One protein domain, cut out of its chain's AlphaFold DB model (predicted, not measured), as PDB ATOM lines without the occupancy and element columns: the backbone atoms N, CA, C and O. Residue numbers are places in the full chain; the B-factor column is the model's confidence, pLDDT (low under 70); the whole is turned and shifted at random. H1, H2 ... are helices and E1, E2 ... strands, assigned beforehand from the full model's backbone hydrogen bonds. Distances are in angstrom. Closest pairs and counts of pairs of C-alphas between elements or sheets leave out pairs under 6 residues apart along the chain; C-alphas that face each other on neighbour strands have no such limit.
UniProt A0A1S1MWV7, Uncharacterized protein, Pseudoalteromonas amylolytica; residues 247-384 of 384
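AT A GLANCE: This is residues 247 to 384 of the 384 residues of an uncharacterized protein of Pseudoalteromonas amylolytica (UniProt A0A1S1MWV7). Two long helices, H1 and H2, cross over one face of a small sheet, E1 E4 E5, making two layers. A small hairpin, E2 and E3, lengthens the body beyond one end of the sheet, and at the opposite end H3 turns off from H2 as an arm. The printed part has 138 residues, with three named helices and five named strands in the order H1 E1 E2 E3 E4 E5 H2 H3; both sheets are antiparallel and the class is mixed. It is only just loose, close to compact, with a radius of gyration of the C-alphas of 17.6 A and spans of 54 by 33 by 25 A.

HOW THE PARTS SIT: H1, residues 248 to 273, is on the sheet of E1, residues 281 to 285, E4, residues 305 to 309, and E5, residues 312 to 315, over E1 and E4, at a height over the sheet of 8.4 A. Its closest C-alphas to E1 are Lys 260 and Ile 283, 5.9 A. N 284 and O 306 of E1 and E4 are 2.8 A apart, within hydrogen-bond range, as are N 314 and O 307 of the hairpin E4 and E5, 2.8 A. E2, residues 289 to 291, and E3, residues 299 to 301, form a hairpin with N 290 and O 300 at 2.9 A. H2, residues 331 to 362, is on the same face as H1, over E4 and E5; its residues touch residues 259 to 271 of H1 at a steep tilt of 45 degrees, the same way, closest at C-alphas Val 267 and Ser 349, 5.0 A. H3, residues 364 to 382, touches H2 only at the corner, closest at C-alphas Leu 360 and Arg 367, 5.2 A. In H1, H2 and H3 every O i to N i+4 pair is within hydrogen-bond range.

IN THESE COORDINATES: H1 begins at C-alpha 248 (33.076, -43.972, 11.348) and is 37.5 A long. H2 is 46.7 A long. H3, 26.8 A long, ends at C-alpha 382 (15.822, -3.941, 4.793).

THE WHOLE: The two C-alphas farthest apart, of Lys 295 and Asn 383, are 58.2 A apart. The printed part has no cut; the link from E5 to H2, 15 residues, is long. Residues 295 to 297 and 325 to 328 have pLDDT under 70.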
ATOM      1  N   SER A 247      28.932 -44.302   8.710       80.50
ATOM      2  CA  SER A 247      30.272 -44.877   8.863       80.50
ATOM      3  C   SER A 247      31.127 -44.048   9.832       80.50
ATOM      4  O   SER A 247      30.915 -42.850  10.014       80.50
ATOM      5  N   GLU A 248      32.165 -44.655  10.412       79.81
ATOM      6  CA  GLU A 248      33.076 -43.972  11.348       79.81
ATOM      7  C   GLU A 248      33.740 -42.718  10.735       79.81
ATOM      8  O   GLU A 248      33.939 -41.703  11.410       79.81
ATOM      9  N   LEU A 249      34.047 -42.749   9.431       81.44
ATOM     10  CA  LEU A 249      34.588 -41.589   8.720       81.44
ATOM     11  C   LEU A 249      33.555 -40.459   8.605       81.44
ATOM     12  O   LEU A 249      33.902 -39.292   8.794       81.44
ATOM     13  N   GLU A 250      32.296 -40.787   8.316       81.00
ATOM     14  CA  GLU A 250      31.203 -39.812   8.240       81.00
ATOM     15  C   GLU A 250      30.908 -39.198   9.613       81.00
ATOM     16  O   GLU A 250      30.723 -37.984   9.719       81.00
ATOM     17  N   GLU A 251      30.951 -39.988  10.689       79.94
ATOM     18  CA  GLU A 251      30.845 -39.473  12.058       79.94
ATOM     19  C   GLU A 251      31.990 -38.513  12.407       79.94
ATOM     20  O   GLU A 251      31.771 -37.463  13.025       79.94
ATOM     21  N   PHE A 252      33.216 -38.823  11.977       84.94
ATOM     22  CA  PHE A 252      34.360 -37.937  12.179       84.94
ATOM     23  C   PHE A 252      34.236 -36.631  11.379       84.94
ATOM     24  O   PHE A 252      34.525 -35.547  11.898       84.94
ATOM     25  N   GLN A 253      33.764 -36.697  10.132       84.75
ATOM     26  CA  GLN A 253      33.483 -35.510   9.316       84.75
ATOM     27  C   GLN A 253      32.372 -34.643   9.927       84.75
ATOM     28  O   GLN A 253      32.496 -33.416   9.981       84.75
ATOM     29  N   GLU A 254      31.330 -35.260  10.476       80.75
ATOM     30  CA  GLU A 254      30.279 -34.566  11.220       80.75
ATOM     31  C   GLU A 254      30.833 -33.910  12.501       80.75
ATOM     32  O   GLU A 254      30.483 -32.770  12.817       80.75
ATOM     33  N   SER A 255      31.767 -34.558  13.212       83.69
ATOM     34  CA  SER A 255      32.487 -33.956  14.351       83.69
ATOM     35  C   SER A 255      33.278 -32.706  13.936       83.69
ATOM     36  O   SER A 255      33.201 -31.670  14.609       83.69
ATOM     37  N   ILE A 256      33.964 -32.745  12.784       88.31
ATOM     38  CA  ILE A 256      34.634 -31.574  12.190       88.31
ATOM     39  C   ILE A 256      33.635 -30.447  11.935       88.31
ATOM     40  O   ILE A 256      33.894 -29.298  12.306       88.31
ATOM     41  N   TRP A 257      32.502 -30.755  11.308       85.06
ATOM     42  CA  TRP A 257      31.485 -29.752  11.021       85.06
ATOM     43  C   TRP A 257      30.924 -29.121  12.304       85.06
ATOM     44  O   TRP A 257      30.898 -27.891  12.421       85.06
ATOM     45  N   ARG A 258      30.561 -29.934  13.307       83.62
ATOM     46  CA  ARG A 258      30.066 -29.456  14.611       83.62
ATOM     47  C   ARG A 258      31.077 -28.549  15.297       83.62
ATOM     48  O   ARG A 258      30.701 -27.476  15.772       83.62
ATOM     49  N   PHE A 259      32.350 -28.942  15.306       89.62
ATOM     50  CA  PHE A 259      33.431 -28.125  15.849       89.62
ATOM     51  C   PHE A 259      33.524 -26.771  15.132       89.62
ATOM     52  O   PHE A 259      33.498 -25.729  15.789       89.62
ATOM     53  N   LYS A 260      33.567 -26.765  13.791       91.06
ATOM     54  CA  LYS A 260      33.622 -25.528  12.994       91.06
ATOM     55  C   LYS A 260      32.426 -24.620  13.274       91.06
ATOM     56  O   LYS A 260      32.619 -23.431  13.508       91.06
ATOM     57  N   ARG A 261      31.209 -25.169  13.310       87.75
ATOM     58  CA  ARG A 261      29.982 -24.406  13.573       87.75
ATOM     59  C   ARG A 261      29.971 -23.792  14.973       87.75
ATOM     60  O   ARG A 261      29.672 -22.608  15.124       87.75
ATOM     61  N   GLN A 262      30.321 -24.575  15.997       89.69
ATOM     62  CA  GLN A 262      30.402 -24.088  17.378       89.69
ATOM     63  C   GLN A 262      31.466 -22.996  17.519       89.69
ATOM     64  O   GLN A 262      31.201 -21.963  18.141       89.69
ATOM     65  N   LEU A 263      32.630 -23.183  16.892       94.31
ATOM     66  CA  LEU A 263      33.694 -22.188  16.880       94.31
ATOM     67  C   LEU A 263      33.277 -20.906  16.153       94.31
ATOM     68  O   LEU A 263      33.461 -19.825  16.706       94.31
ATOM     69  N   ALA A 264      32.675 -21.005  14.965       93.62
ATOM     70  CA  ALA A 264      32.168 -19.851  14.222       93.62
ATOM     71  C   ALA A 264      31.155 -19.058  15.063       93.62
ATOM     72  O   ALA A 264      31.297 -17.851  15.251       93.62
ATOM     73  N   ASN A 265      30.180 -19.740  15.668       92.19
ATOM     74  CA  ASN A 265      29.203 -19.091  16.536       92.19
ATOM     75  C   ASN A 265      29.866 -18.436  17.765       92.19
ATOM     76  O   ASN A 265      29.487 -17.327  18.146       92.19
ATOM     77  N   ARG A 266      30.885 -19.067  18.369       94.44
ATOM     78  CA  ARG A 266      31.624 -18.479  19.498       94.44
ATOM     79  C   ARG A 266      32.430 -17.248  19.085       94.44
ATOM     80  O   ARG A 266      32.349 -16.235  19.776       94.44
ATOM     81  N   VAL A 267      33.155 -17.313  17.966       95.81
ATOM     82  CA  VAL A 267      33.910 -16.183  17.395       95.81
ATOM     83  C   VAL A 267      32.971 -15.026  17.066       95.81
ATOM     84  O   VAL A 267      33.261 -13.894  17.442       95.81
ATOM     85  N   SER A 268      31.828 -15.301  16.437       95.00
ATOM     86  CA  SER A 268      30.796 -14.306  16.118       95.00
ATOM     87  C   SER A 268      30.330 -13.556  17.374       95.00
ATOM     88  O   SER A 268      30.456 -12.332  17.457       95.00
ATOM     89  N   ILE A 269      29.889 -14.287  18.405       94.06
ATOM     90  CA  ILE A 269      29.398 -13.707  19.666       94.06
ATOM     91  C   ILE A 269      30.497 -12.916  20.393       94.06
ATOM     92  O   ILE A 269      30.254 -11.799  20.852       94.06
ATOM     93  N   LEU A 270      31.709 -13.473  20.495       94.38
ATOM     94  CA  LEU A 270      32.829 -12.819  21.177       94.38
ATOM     95  C   LEU A 270      33.316 -11.567  20.430       94.38
ATOM     96  O   LEU A 270      33.733 -10.592  21.053       94.38
ATOM     97  N   SER A 271      33.248 -11.563  19.101       94.19
ATOM     98  CA  SER A 271      33.602 -10.386  18.301       94.19
ATOM     99  C   SER A 271      32.563  -9.276  18.477       94.19
ATOM    100  O   SER A 271      32.928  -8.118  18.685       94.19
ATOM    101  N   LEU A 272      31.272  -9.627  18.512       94.19
ATOM    102  CA  LEU A 272      30.188  -8.683  18.797       94.19
ATOM    103  C   LEU A 272      30.319  -8.046  20.184       94.19
ATOM    104  O   LEU A 272      30.201  -6.825  20.303       94.19
ATOM    105  N   SER A 273      30.640  -8.829  21.218       91.56
ATOM    106  CA  SER A 273      30.872  -8.294  22.568       91.56
ATOM    107  C   SER A 273      32.133  -7.425  22.670       91.56
ATOM    108  O   SER A 273      32.226  -6.570  23.547       91.56
ATOM    109  N   LYS A 274      33.078  -7.564  21.732       90.75
ATOM    110  CA  LYS A 274      34.246  -6.679  21.567       90.75
ATOM    111  C   LYS A 274      34.003  -5.503  20.610       90.75
ATOM    112  O   LYS A 274      34.954  -4.812  20.250       90.75
ATOM    113  N   GLY A 275      32.762  -5.274  20.175       90.06
ATOM    114  CA  GLY A 275      32.425  -4.175  19.267       90.06
ATOM    115  C   GLY A 275      33.044  -4.321  17.874       90.06
ATOM    116  O   GLY A 275      33.396  -3.309  17.260       90.06
ATOM    117  N   ALA A 276      33.213  -5.562  17.415       92.62
ATOM    118  CA  ALA A 276      33.755  -5.934  16.115       92.62
ATOM    119  C   ALA A 276      32.799  -6.895  15.388       92.62
ATOM    120  O   ALA A 276      33.007  -8.102  15.356       92.62
ATOM    121  N   SER A 277      31.731  -6.366  14.803       90.50
ATOM    122  CA  SER A 277      30.859  -7.112  13.903       90.50
ATOM    123  C   SER A 277      31.648  -7.635  12.707       90.50
ATOM    124  O   SER A 277      32.426  -6.915  12.081       90.50
ATOM    125  N   VAL A 278      31.416  -8.903  12.399       91.25
ATOM    126  CA  VAL A 278      32.007  -9.621  11.274       91.25
ATOM    127  C   VAL A 278      30.844 -10.024  10.392       91.25
ATOM    128  O   VAL A 278      29.946 -10.678  10.895       91.25
ATOM    129  N   THR A 279      30.802  -9.623   9.129       90.12
ATOM    130  CA  THR A 279      29.732  -9.992   8.184       90.12
ATOM    131  C   THR A 279      30.089 -11.240   7.388       90.12
ATOM    132  O   THR A 279      29.201 -12.015   7.044       90.12
ATOM    133  N   ASP A 280      31.383 -11.477   7.177       89.19
ATOM    134  CA  ASP A 280      31.927 -12.668   6.531       89.19
ATOM    135  C   ASP A 280      32.788 -13.472   7.515       89.19
ATOM    136  O   ASP A 280      33.829 -12.992   7.974       89.19
ATOM    137  N   LEU A 281      32.351 -14.691   7.839       91.62
ATOM    138  CA  LEU A 281      33.005 -15.571   8.803       91.62
ATOM    139  C   LEU A 281      33.123 -16.991   8.247       91.62
ATOM    140  O   LEU A 281      32.115 -17.625   7.942       91.62
ATOM    141  N   ALA A 282      34.346 -17.520   8.205       91.06
ATOM    142  CA  ALA A 282      34.603 -18.901   7.802       91.06
ATOM    143  C   ALA A 282      35.692 -19.558   8.663       91.06
ATOM    144  O   ALA A 282      36.603 -18.888   9.155       91.06
ATOM    145  N   ILE A 283      35.596 -20.880   8.836       92.88
ATOM    146  CA  ILE A 283      36.535 -21.686   9.627       92.88
ATOM    147  C   ILE A 283      37.188 -22.743   8.737       92.88
ATOM    148  O   ILE A 283      36.530 -23.652   8.221       92.88
ATOM    149  N   TYR A 284      38.509 -22.667   8.631       92.88
ATOM    150  CA  TYR A 284      39.336 -23.601   7.882       92.88
ATOM    151  C   TYR A 284      40.188 -24.430   8.839       92.88
ATOM    152  O   TYR A 284      40.627 -23.950   9.884       92.88
ATOM    153  N   LEU A 285      40.431 -25.684   8.467       93.19
ATOM    154  CA  LEU A 285      41.398 -26.545   9.138       93.19
ATOM    155  C   LEU A 285      42.522 -26.833   8.144       93.19
ATOM    156  O   LEU A 285      42.246 -27.259   7.025       93.19
ATOM    157  N   THR A 286      43.771 -26.583   8.528       91.69
ATOM    158  CA  THR A 286      44.939 -26.930   7.704       91.69
ATOM    159  C   THR A 286      45.319 -28.396   7.883       91.69
ATOM    160  O   THR A 286      44.888 -29.042   8.832       91.69
ATOM    161  N   GLY A 287      46.177 -28.934   7.020       89.50
ATOM    162  CA  GLY A 287      46.603 -30.331   7.119       89.50
ATOM    163  C   GLY A 287      45.559 -31.299   6.563       89.50
ATOM    164  O   GLY A 287      44.790 -30.941   5.673       89.50
ATOM    165  N   LYS A 288      45.586 -32.551   7.028       90.19
ATOM    166  CA  LYS A 288      44.748 -33.640   6.498       90.19
ATOM    167  C   LYS A 288      44.156 -34.492   7.618       90.19
ATOM    168  O   LYS A 288      44.751 -34.589   8.700       90.19
ATOM    169  N   ILE A 289      43.024 -35.128   7.316       89.00
ATOM    170  CA  ILE A 289      42.475 -36.241   8.097       89.00
ATOM    171  C   ILE A 289      43.429 -37.429   7.950       89.00
ATOM    172  O   ILE A 289      43.872 -37.737   6.842       89.00
ATOM    173  N   GLN A 290      43.778 -38.055   9.067       87.81
ATOM    174  CA  GLN A 290      44.662 -39.214   9.128       87.81
ATOM    175  C   GLN A 290      44.015 -40.313   9.966       87.81
ATOM    176  O   GLN A 290      43.322 -40.029  10.944       87.81
ATOM    177  N   ASP A 291      44.260 -41.554   9.562       85.06
ATOM    178  CA  ASP A 291      43.858 -42.754  10.291       85.06
ATOM    179  C   ASP A 291      44.799 -42.984  11.487       85.06
ATOM    180  O   ASP A 291      46.029 -42.869  11.372       85.06
ATOM    181  N   ARG A 292      44.225 -43.277  12.653       82.62
ATOM    182  CA  ARG A 292      44.956 -43.669  13.852       82.62
ATOM    183  C   ARG A 292      45.369 -45.123  13.691       82.62
ATOM    184  O   ARG A 292      44.614 -46.047  13.951       82.62
ATOM    185  N   LYS A 293      46.645 -45.327  13.367       76.12
ATOM    186  CA  LYS A 293      47.262 -46.663  13.295       76.12
ATOM    187  C   LYS A 293      47.389 -47.384  14.651       76.12
ATOM    188  O   LYS A 293      48.073 -48.401  14.729       76.12
ATOM    189  N   ASP A 294      46.831 -46.840  15.733       73.88
ATOM    190  CA  ASP A 294      46.895 -47.454  17.057       73.88
ATOM    191  C   ASP A 294      45.768 -48.488  17.249       73.88
ATOM    192  O   ASP A 294      44.823 -48.576  16.469       73.88
ATOM    193  N   LYS A 295      45.859 -49.306  18.306       57.38
ATOM    194  CA  LYS A 295      44.862 -50.356  18.604       57.38
ATOM    195  C   LYS A 295      43.447 -49.818  18.876       57.38
ATOM    196  O   LYS A 295      42.548 -50.621  19.099       57.38
ATOM    197  N   ARG A 296      43.258 -48.494  18.947       63.16
ATOM    198  CA  ARG A 296      41.966 -47.862  19.239       63.16
ATOM    199  C   ARG A 296      41.185 -47.517  17.971       63.16
ATOM    200  O   ARG A 296      39.995 -47.257  18.103       63.16
ATOM    201  N   GLY A 297      41.819 -47.562  16.795       69.06
ATOM    202  CA  GLY A 297      41.191 -47.179  15.532       69.06
ATOM    203  C   GLY A 297      40.771 -45.702  15.490       69.06
ATOM    204  O   GLY A 297      40.990 -44.931  16.433       69.06
ATOM    205  N   GLY A 298      40.170 -45.302  14.371       80.75
ATOM    206  CA  GLY A 298      39.541 -43.997  14.189       80.75
ATOM    207  C   GLY A 298      40.429 -42.923  13.569       80.75
ATOM    208  O   GLY A 298      41.518 -43.178  13.071       80.75
ATOM    209  N   TYR A 299      39.953 -41.678  13.577       84.75
ATOM    210  CA  TYR A 299      40.556 -40.591  12.802       84.75
ATOM    211  C   TYR A 299      41.070 -39.441  13.681       84.75
ATOM    212  O   TYR A 299      40.647 -39.229  14.824       84.75
ATOM    213  N   PHE A 300      42.016 -38.666  13.152       87.62
ATOM    214  CA  PHE A 300      42.424 -37.382  13.720       87.62
ATOM    215  C   PHE A 300      42.753 -36.360  12.628       87.62
ATOM    216  O   PHE A 300      42.940 -36.702  11.461       87.62
ATOM    217  N   HIS A 301      42.815 -35.082  13.007       88.00
ATOM    218  CA  HIS A 301      43.167 -33.991  12.102       88.00
ATOM    219  C   HIS A 301      44.522 -33.402  12.494       88.00
ATOM    220  O   HIS A 301      44.708 -32.976  13.630       88.00
ATOM    221  N   SER A 302      45.464 -33.381  11.552       87.38
ATOM    222  CA  SER A 302      46.881 -33.080  11.827       87.38
ATOM    223  C   SER A 302      47.243 -31.592  11.876       87.38
ATOM    224  O   SER A 302      48.308 -31.247  12.381       87.38
ATOM    225  N   GLY A 303      46.412 -30.705  11.326       91.25
ATOM    226  CA  GLY A 303      46.751 -29.282  11.262       91.25
ATOM    227  C   GLY A 303      46.024 -28.388  12.258       91.25
ATOM    228  O   GLY A 303      45.588 -28.807  13.328       91.25
ATOM    229  N   ARG A 304      45.962 -27.108  11.900       94.50
ATOM    230  CA  ARG A 304      45.624 -25.975  12.767       94.50
ATOM    231  C   ARG A 304      44.345 -25.301  12.306       94.50
ATOM    232  O   ARG A 304      43.894 -25.508  11.178       94.50
ATOM    233  N   VAL A 305      43.777 -24.470  13.170       96.94
ATOM    234  CA  VAL A 305      42.566 -23.714  12.861       96.94
ATOM    235  C   VAL A 305      42.908 -22.332  12.301       96.94
ATOM    236  O   VAL A 305      43.656 -21.566  12.905       96.94
ATOM    237  N   ILE A 306      42.322 -21.995  11.152       96.94
ATOM    238  CA  ILE A 306      42.356 -20.650  10.572       96.94
ATOM    239  C   ILE A 306      40.934 -20.095  10.562       96.94
ATOM    240  O   ILE A 306      40.008 -20.743  10.075       96.94
ATOM    241  N   VAL A 307      40.766 -18.877  11.067       96.25
ATOM    242  CA  VAL A 307      39.485 -18.165  11.080       96.25
ATOM    243  C   VAL A 307      39.567 -16.984  10.117       96.25
ATOM    244  O   VAL A 307      40.430 -16.120  10.277       96.25
ATOM    245  N   ARG A 308      38.688 -16.946   9.110       95.25
ATOM    246  CA  ARG A 308      38.518 -15.787   8.222       95.25
ATOM    247  C   ARG A 308      37.457 -14.866   8.802       95.25
ATOM    248  O   ARG A 308      36.349 -15.322   9.053       95.25
ATOM    249  N   MET A 309      37.790 -13.593   8.989       94.81
ATOM    250  CA  MET A 309      36.889 -12.554   9.496       94.81
ATOM    251  C   MET A 309      36.974 -11.343   8.566       94.81
ATOM    252  O   MET A 309      38.018 -10.698   8.510       94.81
ATOM    253  N   ASN A 310      35.905 -11.048   7.820       92.44
ATOM    254  CA  ASN A 310      35.856  -9.948   6.847       92.44
ATOM    255  C   ASN A 310      37.053  -9.968   5.872       92.44
ATOM    256  O   ASN A 310      37.742  -8.966   5.696       92.44
ATOM    257  N   GLY A 311      37.342 -11.136   5.289       90.75
ATOM    258  CA  GLY A 311      38.486 -11.338   4.387       90.75
ATOM    259  C   GLY A 311      39.861 -11.461   5.063       90.75
ATOM    260  O   GLY A 311      40.829 -11.829   4.400       90.75
ATOM    261  N   VAL A 312      39.979 -11.224   6.374       95.19
ATOM    262  CA  VAL A 312      41.241 -11.378   7.114       95.19
ATOM    263  C   VAL A 312      41.386 -12.803   7.629       95.19
ATOM    264  O   VAL A 312      40.573 -13.254   8.430       95.19
ATOM    265  N   TYR A 313      42.454 -13.490   7.230       96.81
ATOM    266  CA  TYR A 313      42.779 -14.834   7.707       96.81
ATOM    267  C   TYR A 313      43.639 -14.765   8.969       96.81
ATOM    268  O   TYR A 313      44.719 -14.173   8.972       96.81
ATOM    269  N   ILE A 314      43.159 -15.380  10.047       97.62
ATOM    270  CA  ILE A 314      43.833 -15.415  11.342       97.62
ATOM    271  C   ILE A 314      44.128 -16.864  11.693       97.62
ATOM    272  O   ILE A 314      43.217 -17.652  11.945       97.62
ATOM    273  N   ASN A 315      45.410 -17.205  11.714       96.69
ATOM    274  CA  ASN A 315      45.879 -18.490  12.208       96.69
ATOM    275  C   ASN A 315      45.867 -18.469  13.744       96.69
ATOM    276  O   ASN A 315      46.431 -17.557  14.345       96.69
ATOM    277  N   SER A 316      45.201 -19.441  14.367       96.25
ATOM    278  CA  SER A 316      45.183 -19.566  15.828       96.25
ATOM    279  C   SER A 316      46.437 -20.235  16.390       96.25
ATOM    280  O   SER A 316      46.631 -20.221  17.598       96.25
ATOM    281  N   ASP A 317      47.228 -20.881  15.529       93.88
ATOM    282  CA  ASP A 317      48.316 -21.804  15.860       93.88
ATOM    283  C   ASP A 317      47.926 -23.019  16.717       93.88
ATOM    284  O   ASP A 317      48.770 -23.840  17.075       93.88
ATOM    285  N   LEU A 318      46.626 -23.208  16.951       95.12
ATOM    286  CA  LEU A 318      46.078 -24.271  17.778       95.12
ATOM    287  C   LEU A 318      45.406 -25.347  16.908       95.12
ATOM    288  O   LEU A 318      44.668 -25.013  15.972       95.12
ATOM    289  N   PRO A 319      45.607 -26.644  17.211       94.25
ATOM    290  CA  PRO A 319      44.862 -27.725  16.573       94.25
ATOM    291  C   PRO A 319      43.398 -27.771  17.048       94.25
ATOM    292  O   PRO A 319      43.096 -27.307  18.156       94.25
ATOM    293  N   PRO A 320      42.481 -28.348  16.248       93.25
ATOM    294  CA  PRO A 320      41.113 -28.611  16.677       93.25
ATOM    295  C   PRO A 320      41.053 -29.801  17.654       93.25
ATOM    296  O   PRO A 320      41.898 -30.695  17.610       93.25
ATOM    297  N   TYR A 321      40.018 -29.854  18.497       91.69
ATOM    298  CA  TYR A 321      39.721 -31.022  19.338       91.69
ATOM    299  C   TYR A 321      38.444 -31.709  18.833       91.69
ATOM    300  O   TYR A 321      37.347 -31.161  18.955       91.69
ATOM    301  N   LEU A 322      38.604 -32.883  18.209       87.31
ATOM    302  CA  LEU A 322      37.595 -33.530  17.348       87.31
ATOM    303  C   LEU A 322      37.166 -34.926  17.815       87.31
ATOM    304  O   LEU A 322      36.605 -35.689  17.032       87.31
ATOM    305  N   GLU A 323      37.433 -35.277  19.071       81.19
ATOM    306  CA  GLU A 323      37.080 -36.595  19.604       81.19
ATOM    307  C   GLU A 323      35.564 -36.844  19.495       81.19
ATOM    308  O   GLU A 323      34.756 -35.986  19.881       81.19
ATOM    309  N   VAL A 324      35.192 -37.984  18.902       73.88
ATOM    310  CA  VAL A 324      33.800 -38.389  18.659       73.88
ATOM    311  C   VAL A 324      33.234 -38.966  19.954       73.88
ATOM    312  O   VAL A 324      33.854 -39.805  20.602       73.88
ATOM    313  N   THR A 325      32.059 -38.493  20.360       67.25
ATOM    314  CA  THR A 325      31.318 -39.078  21.484       67.25
ATOM    315  C   THR A 325      30.716 -40.403  21.039       67.25
ATOM    316  O   THR A 325      30.009 -40.421  20.034       67.25
ATOM    317  N   SER A 326      30.964 -41.480  21.781       67.31
ATOM    318  CA  SER A 326      30.455 -42.816  21.461       67.31
ATOM    319  C   SER A 326      29.434 -43.278  22.499       67.31
ATOM    320  O   SER A 326      29.586 -43.004  23.693       67.31
ATOM    321  N   ASN A 327      28.432 -44.041  22.056       60.81
ATOM    322  CA  ASN A 327      27.483 -44.731  22.939       60.81
ATOM    323  C   ASN A 327      28.176 -45.756  23.858       60.81
ATOM    324  O   ASN A 327      27.610 -46.142  24.875       60.81
ATOM    325  N   GLY A 328      29.404 -46.173  23.526       65.44
ATOM    326  CA  GLY A 328      30.231 -47.034  24.375       65.44
ATOM    327  C   GLY A 328      31.002 -46.297  25.479       65.44
ATOM    328  O   GLY A 328      31.644 -46.949  26.300       65.44
ATOM    329  N   TYR A 329      30.983 -44.960  25.514       78.12
ATOM    330  CA  TYR A 329      31.638 -44.178  26.567       78.12
ATOM    331  C   TYR A 329      30.707 -43.925  27.752       78.12
ATOM    332  O   TYR A 329      29.502 -43.731  27.587       78.12
ATOM    333  N   SER A 330      31.282 -43.862  28.958       84.19
ATOM    334  CA  SER A 330      30.542 -43.422  30.142       84.19
ATOM    335  C   SER A 330      30.051 -41.978  29.972       84.19
ATOM    336  O   SER A 330      30.634 -41.176  29.233       84.19
ATOM    337  N   VAL A 331      28.981 -41.623  30.688       84.44
ATOM    338  CA  VAL A 331      28.452 -40.247  30.716       84.44
ATOM    339  C   VAL A 331      29.538 -39.253  31.144       84.44
ATOM    340  O   VAL A 331      29.665 -38.187  30.547       84.44
ATOM    341  N   GLU A 332      30.361 -39.624  32.125       87.12
ATOM    342  CA  GLU A 332      31.503 -38.833  32.604       87.12
ATOM    343  C   GLU A 332      32.515 -38.574  31.486       87.12
ATOM    344  O   GLU A 332      32.858 -37.423  31.225       87.12
ATOM    345  N   ARG A 333      32.910 -39.612  30.737       85.00
ATOM    346  CA  ARG A 333      33.848 -39.460  29.621       85.00
ATOM    347  C   ARG A 333      33.285 -38.562  28.520       85.00
ATOM    348  O   ARG A 333      34.011 -37.732  27.972       85.00
ATOM    349  N   ASN A 334      32.001 -38.704  28.197       82.19
ATOM    350  CA  ASN A 334      31.338 -37.841  27.218       82.19
ATOM    351  C   ASN A 334      31.286 -36.374  27.687       82.19
ATOM    352  O   ASN A 334      31.473 -35.467  26.872       82.19
ATOM    353  N   ASN A 335      31.103 -36.132  28.990       84.88
ATOM    354  CA  ASN A 335      31.179 -34.793  29.572       84.88
ATOM    355  C   ASN A 335      32.598 -34.214  29.494       84.88
ATOM    356  O   ASN A 335      32.749 -33.060  29.097       84.88
ATOM    357  N   ASP A 336      33.631 -35.004  29.790       87.88
ATOM    358  CA  ASP A 336      35.028 -34.566  29.681       87.88
ATOM    359  C   ASP A 336      35.379 -34.164  28.248       87.88
ATOM    360  O   ASP A 336      35.909 -33.078  28.016       87.88
ATOM    361  N   ILE A 337      35.015 -34.995  27.265       86.06
ATOM    362  CA  ILE A 337      35.205 -34.693  25.838       86.06
ATOM    363  C   ILE A 337      34.509 -33.374  25.474       86.06
ATOM    364  O   ILE A 337      35.088 -32.523  24.793       86.06
ATOM    365  N   ALA A 338      33.267 -33.177  25.926       85.62
ATOM    366  CA  ALA A 338      32.537 -31.940  25.677       85.62
ATOM    367  C   ALA A 338      33.218 -30.722  26.329       85.62
ATOM    368  O   ALA A 338      33.309 -29.668  25.696       85.62
ATOM    369  N   ASN A 339      33.731 -30.865  27.553       88.31
ATOM    370  CA  ASN A 339      34.438 -29.808  28.276       88.31
ATOM    371  C   ASN A 339      35.742 -29.417  27.571       88.31
ATOM    372  O   ASN A 339      35.897 -28.249  27.215       88.31
ATOM    373  N   PHE A 340      36.614 -30.378  27.251       90.75
ATOM    374  CA  PHE A 340      37.857 -30.115  26.516       90.75
ATOM    375  C   PHE A 340      37.601 -29.476  25.148       90.75
ATOM    376  O   PHE A 340      38.316 -28.557  24.735       90.75
ATOM    377  N   ARG A 341      36.548 -29.908  24.441       91.62
ATOM    378  CA  ARG A 341      36.132 -29.276  23.180       91.62
ATOM    379  C   ARG A 341      35.762 -27.809  23.386       91.62
ATOM    380  O   ARG A 341      36.215 -26.955  22.625       91.62
ATOM    381  N   ASN A 342      34.954 -27.514  24.402       91.00
ATOM    382  CA  ASN A 342      34.515 -26.155  24.712       91.00
ATOM    383  C   ASN A 342      35.684 -25.258  25.141       91.00
ATOM    384  O   ASN A 342      35.756 -24.114  24.696       91.00
ATOM    385  N   GLU A 343      36.620 -25.772  25.940       94.38
ATOM    386  CA  GLU A 343      37.850 -25.067  26.320       94.38
ATOM    387  C   GLU A 343      38.709 -24.737  25.098       94.38
ATOM    388  O   GLU A 343      39.131 -23.592  24.925       94.38
ATOM    389  N   ARG A 344      38.896 -25.703  24.191       95.75
ATOM    390  CA  ARG A 344      39.639 -25.485  22.944       95.75
ATOM    391  C   ARG A 344      38.975 -24.435  22.052       95.75
ATOM    392  O   ARG A 344      39.658 -23.592  21.472       95.75
ATOM    393  N   ILE A 345      37.648 -24.477  21.931       96.31
ATOM    394  CA  ILE A 345      36.874 -23.474  21.188       96.31
ATOM    395  C   ILE A 345      37.047 -22.089  21.817       96.31
ATOM    396  O   ILE A 345      37.245 -21.106  21.101       96.31
ATOM    397  N   GLU A 346      36.993 -22.005  23.146       95.94
ATOM    398  CA  GLU A 346      37.180 -20.758  23.877       95.94
ATOM    399  C   GLU A 346      38.572 -20.167  23.626       95.94
ATOM    400  O   GLU A 346      38.676 -18.995  23.260       95.94
ATOM    401  N   GLU A 347      39.622 -20.978  23.744       97.31
ATOM    402  CA  GLU A 347      41.012 -20.576  23.514       97.31
ATOM    403  C   GLU A 347      41.212 -20.011  22.100       97.31
ATOM    404  O   GLU A 347      41.633 -18.861  21.937       97.31
ATOM    405  N   ILE A 348      40.805 -20.772  21.075       98.19
ATOM    406  CA  ILE A 348      40.905 -20.353  19.670       98.19
ATOM    407  C   ILE A 348      40.118 -19.062  19.439       98.19
ATOM    408  O   ILE A 348      40.625 -18.120  18.826       98.19
ATOM    409  N   SER A 349      38.883 -18.989  19.948       97.31
ATOM    410  CA  SER A 349      38.040 -17.813  19.748       97.31
ATOM    411  C   SER A 349      38.660 -16.550  20.349       97.31
ATOM    412  O   SER A 349      38.632 -15.498  19.706       97.31
ATOM    413  N   ARG A 350      39.288 -16.639  21.532       96.75
ATOM    414  CA  ARG A 350      39.976 -15.507  22.168       96.75
ATOM    415  C   ARG A 350      41.155 -15.029  21.337       96.75
ATOM    416  O   ARG A 350      41.227 -13.828  21.071       96.75
ATOM    417  N   VAL A 351      42.031 -15.943  20.913       97.25
ATOM    418  CA  VAL A 351      43.201 -15.625  20.078       97.25
ATOM    419  C   VAL A 351      42.756 -14.898  18.810       97.25
ATOM    420  O   VAL A 351      43.200 -13.778  18.546       97.25
ATOM    421  N   CYS A 352      41.799 -15.474  18.077       97.31
ATOM    422  CA  CYS A 352      41.330 -14.900  16.821       97.31
ATOM    423  C   CYS A 352      40.648 -13.537  17.014       97.31
ATOM    424  O   CYS A 352      40.957 -12.587  16.295       97.31
ATOM    425  N   CYS A 353      39.780 -13.391  18.020       95.94
ATOM    426  CA  CYS A 353      39.085 -12.127  18.273       95.94
ATOM    427  C   CYS A 353      40.033 -11.014  18.750       95.94
ATOM    428  O   CYS A 353      39.832  -9.845  18.417       95.94
ATOM    429  N   ILE A 354      41.073 -11.338  19.528       95.06
ATOM    430  CA  ILE A 354      42.096 -10.365  19.942       95.06
ATOM    431  C   ILE A 354      42.905  -9.910  18.724       95.06
ATOM    432  O   ILE A 354      43.036  -8.707  18.499       95.06
ATOM    433  N   ALA A 355      43.378 -10.851  17.907       96.19
ATOM    434  CA  ALA A 355      44.131 -10.536  16.700       96.19
ATOM    435  C   ALA A 355      43.307  -9.684  15.718       96.19
ATOM    436  O   ALA A 355      43.799  -8.669  15.221       96.19
ATOM    437  N   TYR A 356      42.037 -10.036  15.489       96.69
ATOM    438  CA  TYR A 356      41.151  -9.283  14.599       96.69
ATOM    439  C   TYR A 356      40.874  -7.867  15.109       96.69
ATOM    440  O   TYR A 356      41.012  -6.894  14.369       96.69
ATOM    441  N   THR A 357      40.520  -7.724  16.388       94.56
ATOM    442  CA  THR A 357      40.213  -6.401  16.955       94.56
ATOM    443  C   THR A 357      41.451  -5.503  17.020       94.56
ATOM    444  O   THR A 357      41.331  -4.301  16.799       94.56
ATOM    445  N   SER A 358      42.645  -6.068  17.235       93.69
ATOM    446  CA  SER A 358      43.918  -5.345  17.103       93.69
ATOM    447  C   SER A 358      44.129  -4.827  15.674       93.69
ATOM    448  O   SER A 358      44.393  -3.639  15.482       93.69
ATOM    449  N   LYS A 359      43.905  -5.668  14.654       95.25
ATOM    450  CA  LYS A 359      43.969  -5.250  13.242       95.25
ATOM    451  C   LYS A 359      42.974  -4.128  12.926       95.25
ATOM    452  O   LYS A 359      43.383  -3.121  12.369       95.25
ATOM    453  N   LEU A 360      41.714  -4.227  13.360       94.31
ATOM    454  CA  LEU A 360      40.711  -3.160  13.167       94.31
ATOM    455  C   LEU A 360      41.117  -1.808  13.780       94.31
ATOM    456  O   LEU A 360      40.756  -0.742  13.267       94.31
ATOM    457  N   ARG A 361      41.841  -1.823  14.904       90.62
ATOM    458  CA  ARG A 361      42.332  -0.599  15.556       90.62
ATOM    459  C   ARG A 361      43.484   0.040  14.790       90.62
ATOM    460  O   ARG A 361      43.530   1.265  14.716       90.62
ATOM    461  N   ASN A 362      44.342  -0.778  14.192       92.56
ATOM    462  CA  ASN A 362      45.556  -0.322  13.517       92.56
ATOM    463  C   ASN A 362      45.372  -0.092  12.008       92.56
ATOM    464  O   ASN A 362      46.199   0.580  11.403       92.56
ATOM    465  N   ASP A 363      44.300  -0.612  11.406       94.56
ATOM    466  CA  ASP A 363      44.016  -0.514   9.973       94.56
ATOM    467  C   ASP A 363      42.684   0.228   9.716       94.56
ATOM    468  O   ASP A 363      41.596  -0.354   9.846       94.56
ATOM    469  N   PRO A 364      42.735   1.530   9.363       94.00
ATOM    470  CA  PRO A 364      41.549   2.315   9.027       94.00
ATOM    471  C   PRO A 364      40.779   1.783   7.811       94.00
ATOM    472  O   PRO A 364      39.552   1.894   7.781       94.00
ATOM    473  N   SER A 365      41.471   1.192   6.832       94.94
ATOM    474  CA  SER A 365      40.859   0.653   5.614       94.94
ATOM    475  C   SER A 365      40.030  -0.585   5.935       94.94
ATOM    476  O   SER A 365      38.871  -0.672   5.528       94.94
ATOM    477  N   LEU A 366      40.572  -1.495   6.750       94.88
ATOM    478  CA  LEU A 366      39.834  -2.659   7.243       94.88
ATOM    479  C   LEU A 366      38.617  -2.242   8.078       94.88
ATOM    480  O   LEU A 366      37.542  -2.830   7.949       94.88
ATOM    481  N   ARG A 367      38.762  -1.214   8.921       94.00
ATOM    482  CA  ARG A 367      37.650  -0.689   9.727       94.00
ATOM    483  C   ARG A 367      36.530  -0.132   8.859       94.00
ATOM    484  O   ARG A 367      35.364  -0.420   9.125       94.00
ATOM    485  N   LYS A 368      36.884   0.652   7.838       94.19
ATOM    486  CA  LYS A 368      35.927   1.185   6.870       94.19
ATOM    487  C   LYS A 368      35.222   0.047   6.134       94.19
ATOM    488  O   LYS A 368      34.003  -0.001   6.150       94.19
ATOM    489  N   TYR A 369      35.974  -0.924   5.613       94.69
ATOM    490  CA  TYR A 369      35.403  -2.105   4.960       94.69
ATOM    491  C   TYR A 369      34.416  -2.858   5.863       94.69
ATOM    492  O   TYR A 369      33.311  -3.187   5.440       94.69
ATOM    493  N   ALA A 370      34.786  -3.114   7.122       94.50
ATOM    494  CA  ALA A 370      33.922  -3.814   8.067       94.50
ATOM    495  C   ALA A 370      32.626  -3.036   8.357       94.50
ATOM    496  O   ALA A 370      31.562  -3.646   8.484       94.50
ATOM    497  N   GLN A 371      32.708  -1.706   8.453       94.31
ATOM    498  CA  GLN A 371      31.547  -0.838   8.633       94.31
ATOM    499  C   GLN A 371      30.657  -0.823   7.383       94.31
ATOM    500  O   GLN A 371      29.473  -1.137   7.495       94.31
ATOM    501  N   ASP A 372      31.229  -0.552   6.211       94.88
ATOM    502  CA  ASP A 372      30.511  -0.500   4.934       94.88
ATOM    503  C   ASP A 372      29.830  -1.852   4.639       94.88
ATOM    504  O   ASP A 372      28.676  -1.903   4.214       94.88
ATOM    505  N   SER A 373      30.506  -2.968   4.936       93.56
ATOM    506  CA  SER A 373      29.952  -4.316   4.770       93.56
ATOM    507  C   SER A 373      28.769  -4.583   5.706       93.56
ATOM    508  O   SER A 373      27.756  -5.142   5.274       93.56
ATOM    509  N   LEU A 374      28.854  -4.169   6.977       94.31
ATOM    510  CA  LEU A 374      27.751  -4.288   7.935       94.31
ATOM    511  C   LEU A 374      26.542  -3.456   7.498       94.31
ATOM    512  O   LEU A 374      25.424  -3.975   7.461       94.31
ATOM    513  N   GLU A 375      26.768  -2.192   7.147       93.62
ATOM    514  CA  GLU A 375      25.721  -1.269   6.700       93.62
ATOM    515  C   GLU A 375      25.052  -1.781   5.421       93.62
ATOM    516  O   GLU A 375      23.828  -1.913   5.380       93.62
ATOM    517  N   SER A 376      25.843  -2.190   4.424       92.69
ATOM    518  CA  SER A 376      25.335  -2.781   3.182       92.69
ATOM    519  C   SER A 376      24.528  -4.056   3.427       92.69
ATOM    520  O   SER A 376      23.509  -4.266   2.765       92.69
ATOM    521  N   THR A 377      24.949  -4.907   4.366       91.81
ATOM    522  CA  THR A 377      24.234  -6.150   4.694       91.81
ATOM    523  C   THR A 377      22.877  -5.857   5.331       91.81
ATOM    524  O   THR A 377      21.864  -6.424   4.917       91.81
ATOM    525  N   ILE A 378      22.839  -4.947   6.310       91.94
ATOM    526  CA  ILE A 378      21.602  -4.532   6.982       91.94
ATOM    527  C   ILE A 378      20.652  -3.859   5.988       91.94
ATOM    528  O   ILE A 378      19.453  -4.139   6.001       91.94
ATOM    529  N   GLU A 379      21.170  -3.008   5.106       90.69
ATOM    530  CA  GLU A 379      20.354  -2.298   4.124       90.69
ATOM    531  C   GLU A 379      19.788  -3.244   3.055       90.69
ATOM    532  O   GLU A 379      18.603  -3.175   2.728       90.69
ATOM    533  N   ARG A 380      20.582  -4.215   2.584       89.62
ATOM    534  CA  ARG A 380      20.090  -5.275   1.690       89.62
ATOM    535  C   ARG A 380      18.987  -6.104   2.349       89.62
ATOM    536  O   ARG A 380      17.995  -6.411   1.695       89.62
ATOM    537  N   LEU A 381      19.120  -6.425   3.637       89.31
ATOM    538  CA  LEU A 381      18.048  -7.069   4.402       89.31
ATOM    539  C   LEU A 381      16.816  -6.167   4.535       89.31
ATOM    540  O   LEU A 381      15.694  -6.654   4.499       89.31
ATOM    541  N   ARG A 382      16.969  -4.851   4.677       86.19
ATOM    542  CA  ARG A 382      15.822  -3.941   4.793       86.19
ATOM    543  C   ARG A 382      15.045  -3.806   3.478       86.19
ATOM    544  O   ARG A 382      13.816  -3.715   3.509       86.19
ATOM    545  N   ASN A 383      15.726  -3.858   2.337       82.88
ATOM    546  CA  ASN A 383      15.156  -3.551   1.019       82.88
ATOM    547  C   ASN A 383      14.547  -4.732   0.244       82.88
ATOM    548  O   ASN A 383      14.185  -4.544  -0.913       82.88
ATOM    549  N   ILE A 384      14.393  -5.904   0.872       75.06
ATOM    550  CA  ILE A 384      13.803  -7.125   0.265       75.06
ATOM    551  C   ILE A 384      12.498  -6.880  -0.485       75.06
ATOM    552  O   ILE A 384      11.668  -6.109   0.036       75.06
TER     553      ILE A 384